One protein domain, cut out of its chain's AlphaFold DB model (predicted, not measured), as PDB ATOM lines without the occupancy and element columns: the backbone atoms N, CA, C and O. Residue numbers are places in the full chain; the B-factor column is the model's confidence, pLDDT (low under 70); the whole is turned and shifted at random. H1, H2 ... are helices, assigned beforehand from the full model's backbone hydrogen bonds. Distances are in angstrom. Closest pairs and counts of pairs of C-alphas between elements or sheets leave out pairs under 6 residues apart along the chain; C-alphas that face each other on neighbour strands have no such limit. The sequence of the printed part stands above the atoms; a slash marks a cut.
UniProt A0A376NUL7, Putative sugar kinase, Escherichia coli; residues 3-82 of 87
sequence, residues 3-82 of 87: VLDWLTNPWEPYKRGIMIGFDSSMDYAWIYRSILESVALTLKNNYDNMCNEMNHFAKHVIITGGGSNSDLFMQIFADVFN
ATOM      1  N   VAL A   3      31.011 -25.923  70.814       94.75
ATOM      2  CA  VAL A   3      31.766 -24.699  71.155       94.75
ATOM      3  C   VAL A   3      30.807 -23.522  71.118       94.75
ATOM      4  O   VAL A   3      30.404 -23.133  70.029       94.75
ATOM      5  N   LEU A   4      30.435 -22.973  72.279       93.62
ATOM      6  CA  LEU A   4      29.279 -22.081  72.463       93.62
ATOM      7  C   LEU A   4      29.438 -20.612  72.008       93.62
ATOM      8  O   LEU A   4      28.744 -19.731  72.515       93.62
ATOM      9  N   ASP A   5      30.246 -20.336  70.988       92.31
ATOM     10  CA  ASP A   5      30.483 -18.986  70.444       92.31
ATOM     11  C   ASP A   5      29.295 -18.435  69.605       92.31
ATOM     12  O   ASP A   5      29.461 -17.875  68.522       92.31
ATOM     13  N   TRP A   6      28.057 -18.612  70.080       88.94
ATOM     14  CA  TRP A   6      26.844 -18.010  69.503       88.94
ATOM     15  C   TRP A   6      26.657 -16.552  69.940       88.94
ATOM     16  O   TRP A   6      26.052 -15.770  69.211       88.94
ATOM     17  N   LEU A   7      27.186 -16.183  71.113       87.25
ATOM     18  CA  LEU A   7      27.181 -14.820  71.656       87.25
ATOM     19  C   LEU A   7      28.574 -14.199  71.545       87.25
ATOM     20  O   LEU A   7      29.203 -13.830  72.533       87.25
ATOM     21  N   THR A   8      29.070 -14.144  70.316       82.56
ATOM     22  CA  THR A   8      30.400 -13.639  69.997       82.56
ATOM     23  C   THR A   8      30.628 -12.221  70.520       82.56
ATOM     24  O   THR A   8      29.818 -11.319  70.300       82.56
ATOM     25  N   ASN A   9      31.775 -12.016  71.168       86.25
ATOM     26  CA  ASN A   9      32.194 -10.710  71.658       86.25
ATOM     27  C   ASN A   9      32.407  -9.703  70.509       86.25
ATOM     28  O   ASN A   9      32.897 -10.093  69.444       86.25
ATOM     29  N   PRO A  10      32.170  -8.393  70.727       91.75
ATOM     30  CA  PRO A  10      32.385  -7.364  69.704       91.75
ATOM     31  C   PRO A  10      33.805  -7.321  69.113       91.75
ATOM     32  O   PRO A  10      33.976  -6.928  67.963       91.75
ATOM     33  N   TRP A  11      34.821  -7.723  69.883       93.69
ATOM     34  CA  TRP A  11      36.227  -7.725  69.462       93.69
ATOM     35  C   TRP A  11      36.661  -9.003  68.724       93.69
ATOM     36  O   TRP A  11      37.779  -9.059  68.218       93.69
ATOM     37  N   GLU A  12      35.793 -10.012  68.609       93.94
ATOM     38  CA  GLU A  12      36.078 -11.260  67.885       93.94
ATOM     39  C   GLU A  12      34.982 -11.576  66.854       93.94
ATOM     40  O   GLU A  12      34.455 -12.685  66.848       93.94
ATOM     41  N   PRO A  13      34.630 -10.653  65.939       90.56
ATOM     42  CA  PRO A  13      33.391 -10.698  65.148       90.56
ATOM     43  C   PRO A  13      33.238 -11.930  64.241       90.56
ATOM     44  O   PRO A  13      32.146 -12.211  63.740       90.56
ATOM     45  N   TYR A  14      34.322 -12.671  64.016       92.81
ATOM     46  CA  TYR A  14      34.350 -13.881  63.198       92.81
ATOM     47  C   TYR A  14      34.217 -15.179  64.005       92.81
ATOM     48  O   TYR A  14      34.119 -16.238  63.391       92.81
ATOM     49  N   LYS A  15      34.165 -15.128  65.344       93.62
ATOM     50  CA  LYS A  15      33.865 -16.308  66.164       93.62
ATOM     51  C   LYS A  15      32.470 -16.832  65.859       93.62
ATOM     52  O   LYS A  15      31.529 -16.058  65.639       93.62
ATOM     53  N   ARG A  16      32.357 -18.155  65.795       93.12
ATOM     54  CA  ARG A  16      31.129 -18.865  65.459       93.12
ATOM     55  C   ARG A  16      31.002 -20.089  66.337       93.12
ATOM     56  O   ARG A  16      31.973 -20.807  66.561       93.12
ATOM     57  N   GLY A  17      29.769 -20.350  66.734       94.19
ATOM     58  CA  GLY A  17      29.394 -21.611  67.324       94.19
ATOM     59  C   GLY A  17      29.571 -22.786  66.366       94.19
ATOM     60  O   GLY A  17      29.264 -22.674  65.178       94.19
ATOM     61  N   ILE A  18      30.035 -23.922  66.884       95.81
ATOM     62  CA  ILE A  18      30.134 -25.169  66.118       95.81
ATOM     63  C   ILE A  18      29.786 -26.380  66.985       95.81
ATOM     64  O   ILE A  18      30.063 -26.409  68.183       95.81
ATOM     65  N   MET A  19      29.187 -27.393  66.363       95.81
ATOM     66  CA  MET A  19      29.042 -28.735  66.921       95.81
ATOM     67  C   MET A  19      29.833 -29.712  66.047       95.81
ATOM     68  O   MET A  19      29.710 -29.679  64.824       95.81
ATOM     69  N   ILE A  20      30.649 -30.565  66.664       95.00
ATOM     70  CA  ILE A  20      31.516 -31.531  65.975       95.00
ATOM     71  C   ILE A  20      31.331 -32.950  66.521       95.00
ATOM     72  O   ILE A  20      31.095 -33.134  67.721       95.00
ATOM     73  N   GLY A  21      31.528 -33.939  65.641       94.00
ATOM     74  CA  GLY A  21      31.589 -35.363  65.992       94.00
ATOM     75  C   GLY A  21      30.267 -36.120  65.882       94.00
ATOM     76  O   GLY A  21      30.012 -36.967  66.725       94.00
ATOM     77  N   PHE A  22      29.429 -35.808  64.892       92.81
ATOM     78  CA  PHE A  22      28.167 -36.519  64.664       92.81
ATOM     79  C   PHE A  22      28.363 -37.856  63.942       92.81
ATOM     80  O   PHE A  22      29.187 -37.957  63.033       92.81
ATOM     81  N   ASP A  23      27.522 -38.831  64.283       94.31
ATOM     82  CA  ASP A  23      27.319 -40.067  63.527       94.31
ATOM     83  C   ASP A  23      25.822 -40.435  63.454       94.31
ATOM     84  O   ASP A  23      24.964 -39.732  63.991       94.31
ATOM     85  N   SER A  24      25.494 -41.524  62.754       96.19
ATOM     86  CA  SER A  24      24.111 -41.966  62.527       96.19
ATOM     87  C   SER A  24      23.401 -42.534  63.761       96.19
ATOM     88  O   SER A  24      22.196 -42.767  63.697       96.19
ATOM     89  N   SER A  25      24.115 -42.786  64.859       95.88
ATOM     90  CA  SER A  25      23.544 -43.294  66.110       95.88
ATOM     91  C   SER A  25      23.051 -42.183  67.040       95.88
ATOM     92  O   SER A  25      22.343 -42.459  68.009       95.88
ATOM     93  N   MET A  26      23.407 -40.929  66.749       96.00
ATOM     94  CA  MET A  26      23.085 -39.790  67.599       96.00
ATOM     95  C   MET A  26      21.677 -39.248  67.341       96.00
ATOM     96  O   MET A  26      21.269 -39.006  66.206       96.00
ATOM     97  N   ASP A  27      20.967 -38.976  68.430       95.75
ATOM     98  CA  ASP A  27      19.692 -38.266  68.467       95.75
ATOM     99  C   ASP A  27      19.807 -36.889  69.166       95.75
ATOM    100  O   ASP A  27      20.894 -36.374  69.451       95.75
ATOM    101  N   TYR A  28      18.659 -36.269  69.457       95.69
ATOM    102  CA  TYR A  28      18.584 -34.959  70.108       95.69
ATOM    103  C   TYR A  28      19.158 -34.939  71.537       95.69
ATOM    104  O   TYR A  28      19.571 -33.873  72.005       95.69
ATOM    105  N   ALA A  29      19.202 -36.079  72.236       96.31
ATOM    106  CA  ALA A  29      19.710 -36.147  73.603       96.31
ATOM    107  C   ALA A  29      21.221 -35.884  73.642       96.31
ATOM    108  O   ALA A  29      21.703 -35.191  74.541       96.31
ATOM    109  N   TRP A  30      21.958 -36.342  72.625       96.12
ATOM    110  CA  TRP A  30      23.390 -36.065  72.471       96.12
ATOM    111  C   TRP A  30      23.664 -34.581  72.253       96.12
ATOM    112  O   TRP A  30      24.580 -34.017  72.856       96.12
ATOM    113  N   ILE A  31      22.831 -33.924  71.439       95.69
ATOM    114  CA  ILE A  31      22.915 -32.477  71.216       95.69
ATOM    115  C   ILE A  31      22.706 -31.748  72.543       95.69
ATOM    116  O   ILE A  31      23.563 -30.959  72.946       95.69
ATOM    117  N   TYR A  32      21.623 -32.061  73.258       95.69
ATOM    118  CA  TYR A  32      21.315 -31.453  74.551       95.69
ATOM    119  C   TYR A  32      22.457 -31.636  75.561       95.69
ATOM    120  O   TYR A  32      22.940 -30.660  76.138       95.69
ATOM    121  N   ARG A  33      22.951 -32.870  75.716       96.12
ATOM    122  CA  ARG A  33      24.061 -33.187  76.621       96.12
ATOM    123  C   ARG A  33      25.329 -32.412  76.262       96.12
ATOM    124  O   ARG A  33      25.942 -31.820  77.146       96.12
ATOM    125  N   SER A  34      25.687 -32.354  74.979       97.00
ATOM    126  CA  SER A  34      26.890 -31.651  74.520       97.00
ATOM    127  C   SER A  34      26.849 -30.142  74.773       97.00
ATOM    128  O   SER A  34      27.892 -29.533  75.007       97.00
ATOM    129  N   ILE A  35      25.659 -29.531  74.736       96.31
ATOM    130  CA  ILE A  35      25.475 -28.118  75.078       96.31
ATOM    131  C   ILE A  35      25.746 -27.918  76.570       96.31
ATOM    132  O   ILE A  35      26.526 -27.038  76.926       96.31
ATOM    133  N   LEU A  36      25.159 -28.755  77.435       96.44
ATOM    134  CA  LEU A  36      25.375 -28.668  78.881       96.44
ATOM    135  C   LEU A  36      26.857 -28.843  79.254       96.44
ATOM    136  O   LEU A  36      27.398 -28.053  80.026       96.44
ATOM    137  N   GLU A  37      27.529 -29.838  78.672       97.38
ATOM    138  CA  GLU A  37      28.964 -30.070  78.885       97.38
ATOM    139  C   GLU A  37      29.818 -28.903  78.386       97.38
ATOM    140  O   GLU A  37      30.765 -28.505  79.061       97.38
ATOM    141  N   SER A  38      29.465 -28.310  77.242       97.00
ATOM    142  CA  SER A  38      30.181 -27.150  76.707       97.00
ATOM    143  C   SER A  38      30.130 -25.955  77.657       97.00
ATOM    144  O   SER A  38      31.166 -25.346  77.912       97.00
ATOM    145  N   VAL A  39      28.969 -25.664  78.263       95.75
ATOM    146  CA  VAL A  39      28.852 -24.591  79.269       95.75
ATOM    147  C   VAL A  39      29.821 -24.828  80.430       95.75
ATOM    148  O   VAL A  39      30.567 -23.921  80.808       95.75
ATOM    149  N   ALA A  40      29.840 -26.045  80.980       96.81
ATOM    150  CA  ALA A  40      30.710 -26.386  82.101       96.81
ATOM    151  C   ALA A  40      32.199 -26.292  81.729       96.81
ATOM    152  O   ALA A  40      32.979 -25.701  82.475       96.81
ATOM    153  N   LEU A  41      32.593 -26.812  80.562       97.44
ATOM    154  CA  LEU A  41      33.975 -26.774  80.072       97.44
ATOM    155  C   LEU A  41      34.454 -25.343  79.791       97.44
ATOM    156  O   LEU A  41      35.567 -24.981  80.168       97.44
ATOM    157  N   THR A  42      33.616 -24.501  79.183       95.88
ATOM    158  CA  THR A  42      33.946 -23.086  78.958       95.88
ATOM    159  C   THR A  42      34.165 -22.353  80.281       95.88
ATOM    160  O   THR A  42      35.136 -21.608  80.419       95.88
ATOM    161  N   LEU A  43      33.309 -22.586  81.280       95.75
ATOM    162  CA  LEU A  43      33.478 -21.991  82.606       95.75
ATOM    163  C   LEU A  43      34.720 -22.521  83.325       95.75
ATOM    164  O   LEU A  43      35.411 -21.741  83.975       95.75
ATOM    165  N   LYS A  44      35.035 -23.811  83.178       97.38
ATOM    166  CA  LYS A  44      36.247 -24.418  83.734       97.38
ATOM    167  C   LYS A  44      37.513 -23.794  83.155       97.38
ATOM    168  O   LYS A  44      38.387 -23.420  83.927       97.38
ATOM    169  N   ASN A  45      37.570 -23.576  81.840       97.00
ATOM    170  CA  ASN A  45      38.694 -22.884  81.201       97.00
ATOM    171  C   ASN A  45      38.894 -21.471  81.773       97.00
ATOM    172  O   ASN A  45      40.014 -21.078  82.094       97.00
ATOM    173  N   ASN A  46      37.807 -20.711  81.939       95.62
ATOM    174  CA  ASN A  46      37.872 -19.366  82.515       95.62
ATOM    175  C   ASN A  46      38.309 -19.392  83.986       95.62
ATOM    176  O   ASN A  46      39.143 -18.586  84.398       95.62
ATOM    177  N   TYR A  47      37.766 -20.328  84.765       97.12
ATOM    178  CA  TYR A  47      38.133 -20.539  86.160       97.12
ATOM    179  C   TYR A  47      39.611 -20.917  86.303       97.12
ATOM    180  O   TYR A  47      40.304 -20.302  87.104       97.12
ATOM    181  N   ASP A  48      40.118 -21.860  85.506       97.50
ATOM    182  CA  ASP A  48      41.515 -22.298  85.579       97.50
ATOM    183  C   ASP A  48      42.477 -21.168  85.207       97.50
ATOM    184  O   ASP A  48      43.460 -20.952  85.912       97.50
ATOM    185  N   ASN A  49      42.163 -20.382  84.170       97.94
ATOM    186  CA  ASN A  49      42.939 -19.189  83.822       97.94
ATOM    187  C   ASN A  49      42.995 -18.192  84.988       97.94
ATOM    188  O   ASN A  49      44.067 -17.708  85.345       97.94
ATOM    189  N   MET A  50      41.849 -17.923  85.615       97.62
ATOM    190  CA  MET A  50      41.752 -17.026  86.765       97.62
ATOM    191  C   MET A  50      42.531 -17.564  87.980       97.62
ATOM    192  O   MET A  50      43.258 -16.820  88.635       97.62
ATOM    193  N   CYS A  51      42.409 -18.857  88.287       96.75
ATOM    194  CA  CYS A  51      43.098 -19.495  89.408       96.75
ATOM    195  C   CYS A  51      44.612 -19.540  89.222       96.75
ATOM    196  O   CYS A  51      45.337 -19.327  90.192       96.75
ATOM    197  N   ASN A  52      45.081 -19.789  87.999       96.81
ATOM    198  CA  ASN A  52      46.503 -19.796  87.674       96.81
ATOM    199  C   ASN A  52      47.127 -18.404  87.843       96.81
ATOM    200  O   ASN A  52      48.234 -18.304  88.363       96.81
ATOM    201  N   GLU A  53      46.404 -17.342  87.477       98.06
ATOM    202  CA  GLU A  53      46.859 -15.957  87.661       98.06
ATOM    203  C   GLU A  53      46.895 -15.553  89.145       98.06
ATOM    204  O   GLU A  53      47.854 -14.949  89.620       98.06
ATOM    205  N   MET A  54      45.856 -15.904  89.910       97.44
ATOM    206  CA  MET A  54      45.729 -15.494  91.317       97.44
ATOM    207  C   MET A  54      46.420 -16.441  92.309       97.44
ATOM    208  O   MET A  54      46.498 -16.129  93.497       97.44
ATOM    209  N   ASN A  55      46.861 -17.617  91.853       96.25
ATOM    210  CA  ASN A  55      47.324 -18.733  92.681       96.25
ATOM    211  C   ASN A  55      46.350 -19.074  93.832       96.25
ATOM    212  O   ASN A  55      46.744 -19.286  94.983       96.25
ATOM    213  N   HIS A  56      45.051 -19.087  93.529       96.31
ATOM    214  CA  HIS A  56      43.989 -19.347  94.498       96.31
ATOM    215  C   HIS A  56      42.951 -20.303  93.918       96.31
ATOM    216  O   HIS A  56      42.395 -20.033  92.858       96.31
ATOM    217  N   PHE A  57      42.661 -21.395  94.628       96.12
ATOM    218  CA  PHE A  57      41.815 -22.488  94.140       96.12
ATOM    219  C   PHE A  57      40.580 -22.680  95.024       96.12
ATOM    220  O   PHE A  57      40.669 -22.713  96.255       96.12
ATOM    221  N   ALA A  58      39.422 -22.842  94.390       95.31
ATOM    222  CA  ALA A  58      38.171 -23.147  95.063       95.31
ATOM    223  C   ALA A  58      38.164 -24.575  95.633       95.31
ATOM    224  O   ALA A  58      38.806 -25.488  95.121       95.31
ATOM    225  N   LYS A  59      37.382 -24.769  96.702       96.81
ATOM    226  CA  LYS A  59      37.165 -26.081  97.345       96.81
ATOM    227  C   LYS A  59      35.845 -26.745  96.943       96.81
ATOM    228  O   LYS A  59      35.629 -27.909  97.252       96.81
ATOM    229  N   HIS A  60      34.935 -25.980  96.355       96.75
ATOM    230  CA  HIS A  60      33.621 -26.411  95.889       96.75
ATOM    231  C   HIS A  60      33.113 -25.408  94.851       96.75
ATOM    232  O   HIS A  60      33.562 -24.260  94.835       96.75
ATOM    233  N   VAL A  61      32.179 -25.842  94.010       96.12
ATOM    234  CA  VAL A  61      31.498 -24.996  93.024       96.12
ATOM    235  C   VAL A  61      30.077 -24.744  93.511       96.12
ATOM    236  O   VAL A  61      29.381 -25.681  93.897       96.12
ATOM    237  N   ILE A  62      29.653 -23.482  93.512       95.94
ATOM    238  CA  ILE A  62      28.277 -23.092  93.837       95.94
ATOM    239  C   ILE A  62      27.586 -22.722  92.528       95.94
ATOM    240  O   ILE A  62      28.063 -21.841  91.813       95.94
ATOM    241  N   ILE A  63      26.487 -23.401  92.207       95.00
ATOM    242  CA  ILE A  63      25.688 -23.157  91.006       95.00
ATOM    243  C   ILE A  63      24.370 -22.560  91.447       95.00
ATOM    244  O   ILE A  63      23.638 -23.171  92.209       95.00
ATOM    245  N   THR A  64      24.048 -21.380  90.937       93.69
ATOM    246  CA  THR A  64      22.818 -20.674  91.291       93.69
ATOM    247  C   THR A  64      21.928 -20.474  90.065       93.69
ATOM    248  O   THR A  64      22.349 -20.652  88.918       93.69
ATOM    249  N   GLY A  65      20.667 -20.105  90.300       91.00
ATOM    250  CA  GLY A  65      19.672 -19.910  89.244       91.00
ATOM    251  C   GLY A  65      19.087 -21.223  88.718       91.00
ATOM    252  O   GLY A  65      19.240 -22.276  89.319       91.00
ATOM    253  N   GLY A  66      18.389 -21.173  87.580       89.38
ATOM    254  CA  GLY A  66      17.621 -22.326  87.084       89.38
ATOM    255  C   GLY A  66      18.450 -23.584  86.798       89.38
ATOM    256  O   GLY A  66      17.917 -24.688  86.869       89.38
ATOM    257  N   GLY A  67      19.749 -23.435  86.515       84.38
ATOM    258  CA  GLY A  67      20.648 -24.564  86.265       84.38
ATOM    259  C   GLY A  67      20.833 -25.483  87.476       84.38
ATOM    260  O   GLY A  67      21.012 -26.684  87.288       84.38
ATOM    261  N   SER A  68      20.727 -24.965  88.704       92.31
ATOM    262  CA  SER A  68      20.928 -25.769  89.916       92.31
ATOM    263  C   SER A  68      19.774 -26.718  90.239       92.31
ATOM    264  O   SER A  68      19.943 -27.633  91.038       92.31
ATOM    265  N   ASN A  69      18.630 -26.572  89.559       94.75
ATOM    266  CA  ASN A  69      17.502 -27.504  89.659       94.75
ATOM    267  C   ASN A  69      17.694 -28.798  88.842       94.75
ATOM    268  O   ASN A  69      16.803 -29.643  88.833       94.75
ATOM    269  N   SER A  70      18.802 -28.950  88.109       95.81
ATOM    270  CA  SER A  70      19.069 -30.126  87.275       95.81
ATOM    271  C   SER A  70      20.182 -30.982  87.870       95.81
ATOM    272  O   SER A  70      21.354 -30.614  87.782       95.81
ATOM    273  N   ASP A  71      19.835 -32.163  88.389       96.56
ATOM    274  CA  ASP A  71      20.803 -33.129  88.935       96.56
ATOM    275  C   ASP A  71      21.896 -33.484  87.916       96.56
ATOM    276  O   ASP A  71      23.081 -33.551  88.244       96.56
ATOM    277  N   LEU A  72      21.511 -33.644  86.645       96.50
ATOM    278  CA  LEU A  72      22.445 -33.935  85.560       96.50
ATOM    279  C   LEU A  72      23.461 -32.806  85.365       96.50
ATOM    280  O   LEU A  72      24.641 -33.066  85.137       96.50
ATOM    281  N   PHE A  73      22.999 -31.555  85.422       96.62
ATOM    282  CA  PHE A  73      23.856 -30.391  85.224       96.62
ATOM    283  C   PHE A  73      24.778 -30.177  86.421       96.62
ATOM    284  O   PHE A  73      25.974 -29.965  86.233       96.62
ATOM    285  N   MET A  74      24.256 -30.343  87.638       97.69
ATOM    286  CA  MET A  74      25.051 -30.337  88.865       97.69
ATOM    287  C   MET A  74      26.181 -31.371  88.803       97.69
ATOM    288  O   MET A  74      27.331 -31.039  89.097       97.69
ATOM    289  N   GLN A  75      25.885 -32.595  88.350       98.00
ATOM    290  CA  GLN A  75      26.891 -33.647  88.215       98.00
ATOM    291  C   GLN A  75      27.936 -33.325  87.139       98.00
ATOM    292  O   GLN A  75      29.123 -33.493  87.395       98.00
ATOM    293  N   ILE A  76      27.530 -32.791  85.975       97.94
ATOM    294  CA  ILE A  76      28.479 -32.348  84.932       97.94
ATOM    295  C   ILE A  76      29.510 -31.385  85.518       97.94
ATOM    296  O   ILE A  76      30.704 -31.541  85.284       97.94
ATOM    297  N   PHE A  77      29.060 -30.376  86.263       97.94
ATOM    298  CA  PHE A  77      29.977 -29.415  86.864       97.94
ATOM    299  C   PHE A  77      30.871 -30.053  87.914       97.94
ATOM    300  O   PHE A  77      32.059 -29.737  87.946       97.94
ATOM    301  N   ALA A  78      30.328 -30.941  88.750       98.12
ATOM    302  CA  ALA A  78      31.129 -31.646  89.741       98.12
ATOM    303  C   ALA A  78      32.267 -32.442  89.080       98.12
ATOM    304  O   ALA A  78      33.415 -32.345  89.515       98.12
ATOM    305  N   ASP A  79      31.961 -33.142  87.985       98.44
ATOM    306  CA  ASP A  79      32.922 -33.941  87.222       98.44
ATOM    307  C   ASP A  79      33.956 -33.058  86.505       98.44
ATOM    308  O   ASP A  79      35.159 -33.273  86.631       98.44
ATOM    309  N   VAL A  80      33.506 -32.020  85.789       98.12
ATOM    310  CA  VAL A  80      34.380 -31.123  85.011       98.12
ATOM    311  C   VAL A  80      35.317 -30.314  85.911       98.12
ATOM    312  O   VAL A  80      36.491 -30.125  85.584       98.12
ATOM    313  N   PHE A  81      34.826 -29.823  87.049       97.25
ATOM    314  CA  PHE A  81      35.653 -29.075  87.996       97.25
ATOM    315  C   PHE A  81      36.457 -29.986  88.921       97.25
ATOM    316  O   PHE A  81      37.394 -29.497  89.553       97.25
ATOM    317  N   ASN A  82      36.117 -31.278  88.979       97.44
ATOM    318  CA  ASN A  82      36.629 -32.238  89.952       97.44
ATOM    319  C   ASN A  82      36.501 -31.711  91.394       97.44
ATOM    320  O   ASN A  82      37.436 -31.756  92.194       97.44
TER     321      ASN A  82
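Overview. This is residues 3 to 82 of the 87 residues of the protein "Putative sugar kinase" of Escherichia coli (UniProt A0A376NUL7). One long helix, H1, makes the long axis, with an open loop of unnamed chain, residues 3 to 27, on one side and the shorter H3 packed on its middle from the other. Tiny H2 sits at the start of H3. The 80 printed residues hold three named helices, H1, H2, H3 in chain order, and no named strand: all helix. The whole is loose, radius of gyration of the C-alphas 14.8 A, spanning 44 by 36 by 22 A.

Along the chain. After residues 3 to 27, H1 runs from Tyr 28, C-alpha (18.584, -34.959, 70.108), to Met 54, 39.6 A. H2 is residues 66 to 69. H3, residues 71 to 81, is 15.4 A long and ends at C-alpha (35.653, -29.075, 87.996).

Arrangement. H1, with residues 36 to 44 alone, touches H3 at a steep tilt of 38 degrees, the same way; the closest C-alphas, of Ala 40 and Phe 77, are 5.7 A apart. H2 and H3 only just touch, only at the corner, with 3 pairs of C-alphas within 8 A; the closest, of Ser 68 and Met 74, are 6.2 A apart. H1 and H2 are apart. In H1 and H3 every O i to N i+4 pair is within hydrogen-bond range; H2 is too short for one.

Size, cuts and confidence. The farthest C-alphas, of Ser 24 and Met 54, are 44.7 A apart. The printed part has no cut. The link H1 to H2 is long. No printed residue is under 70 in pLDDT.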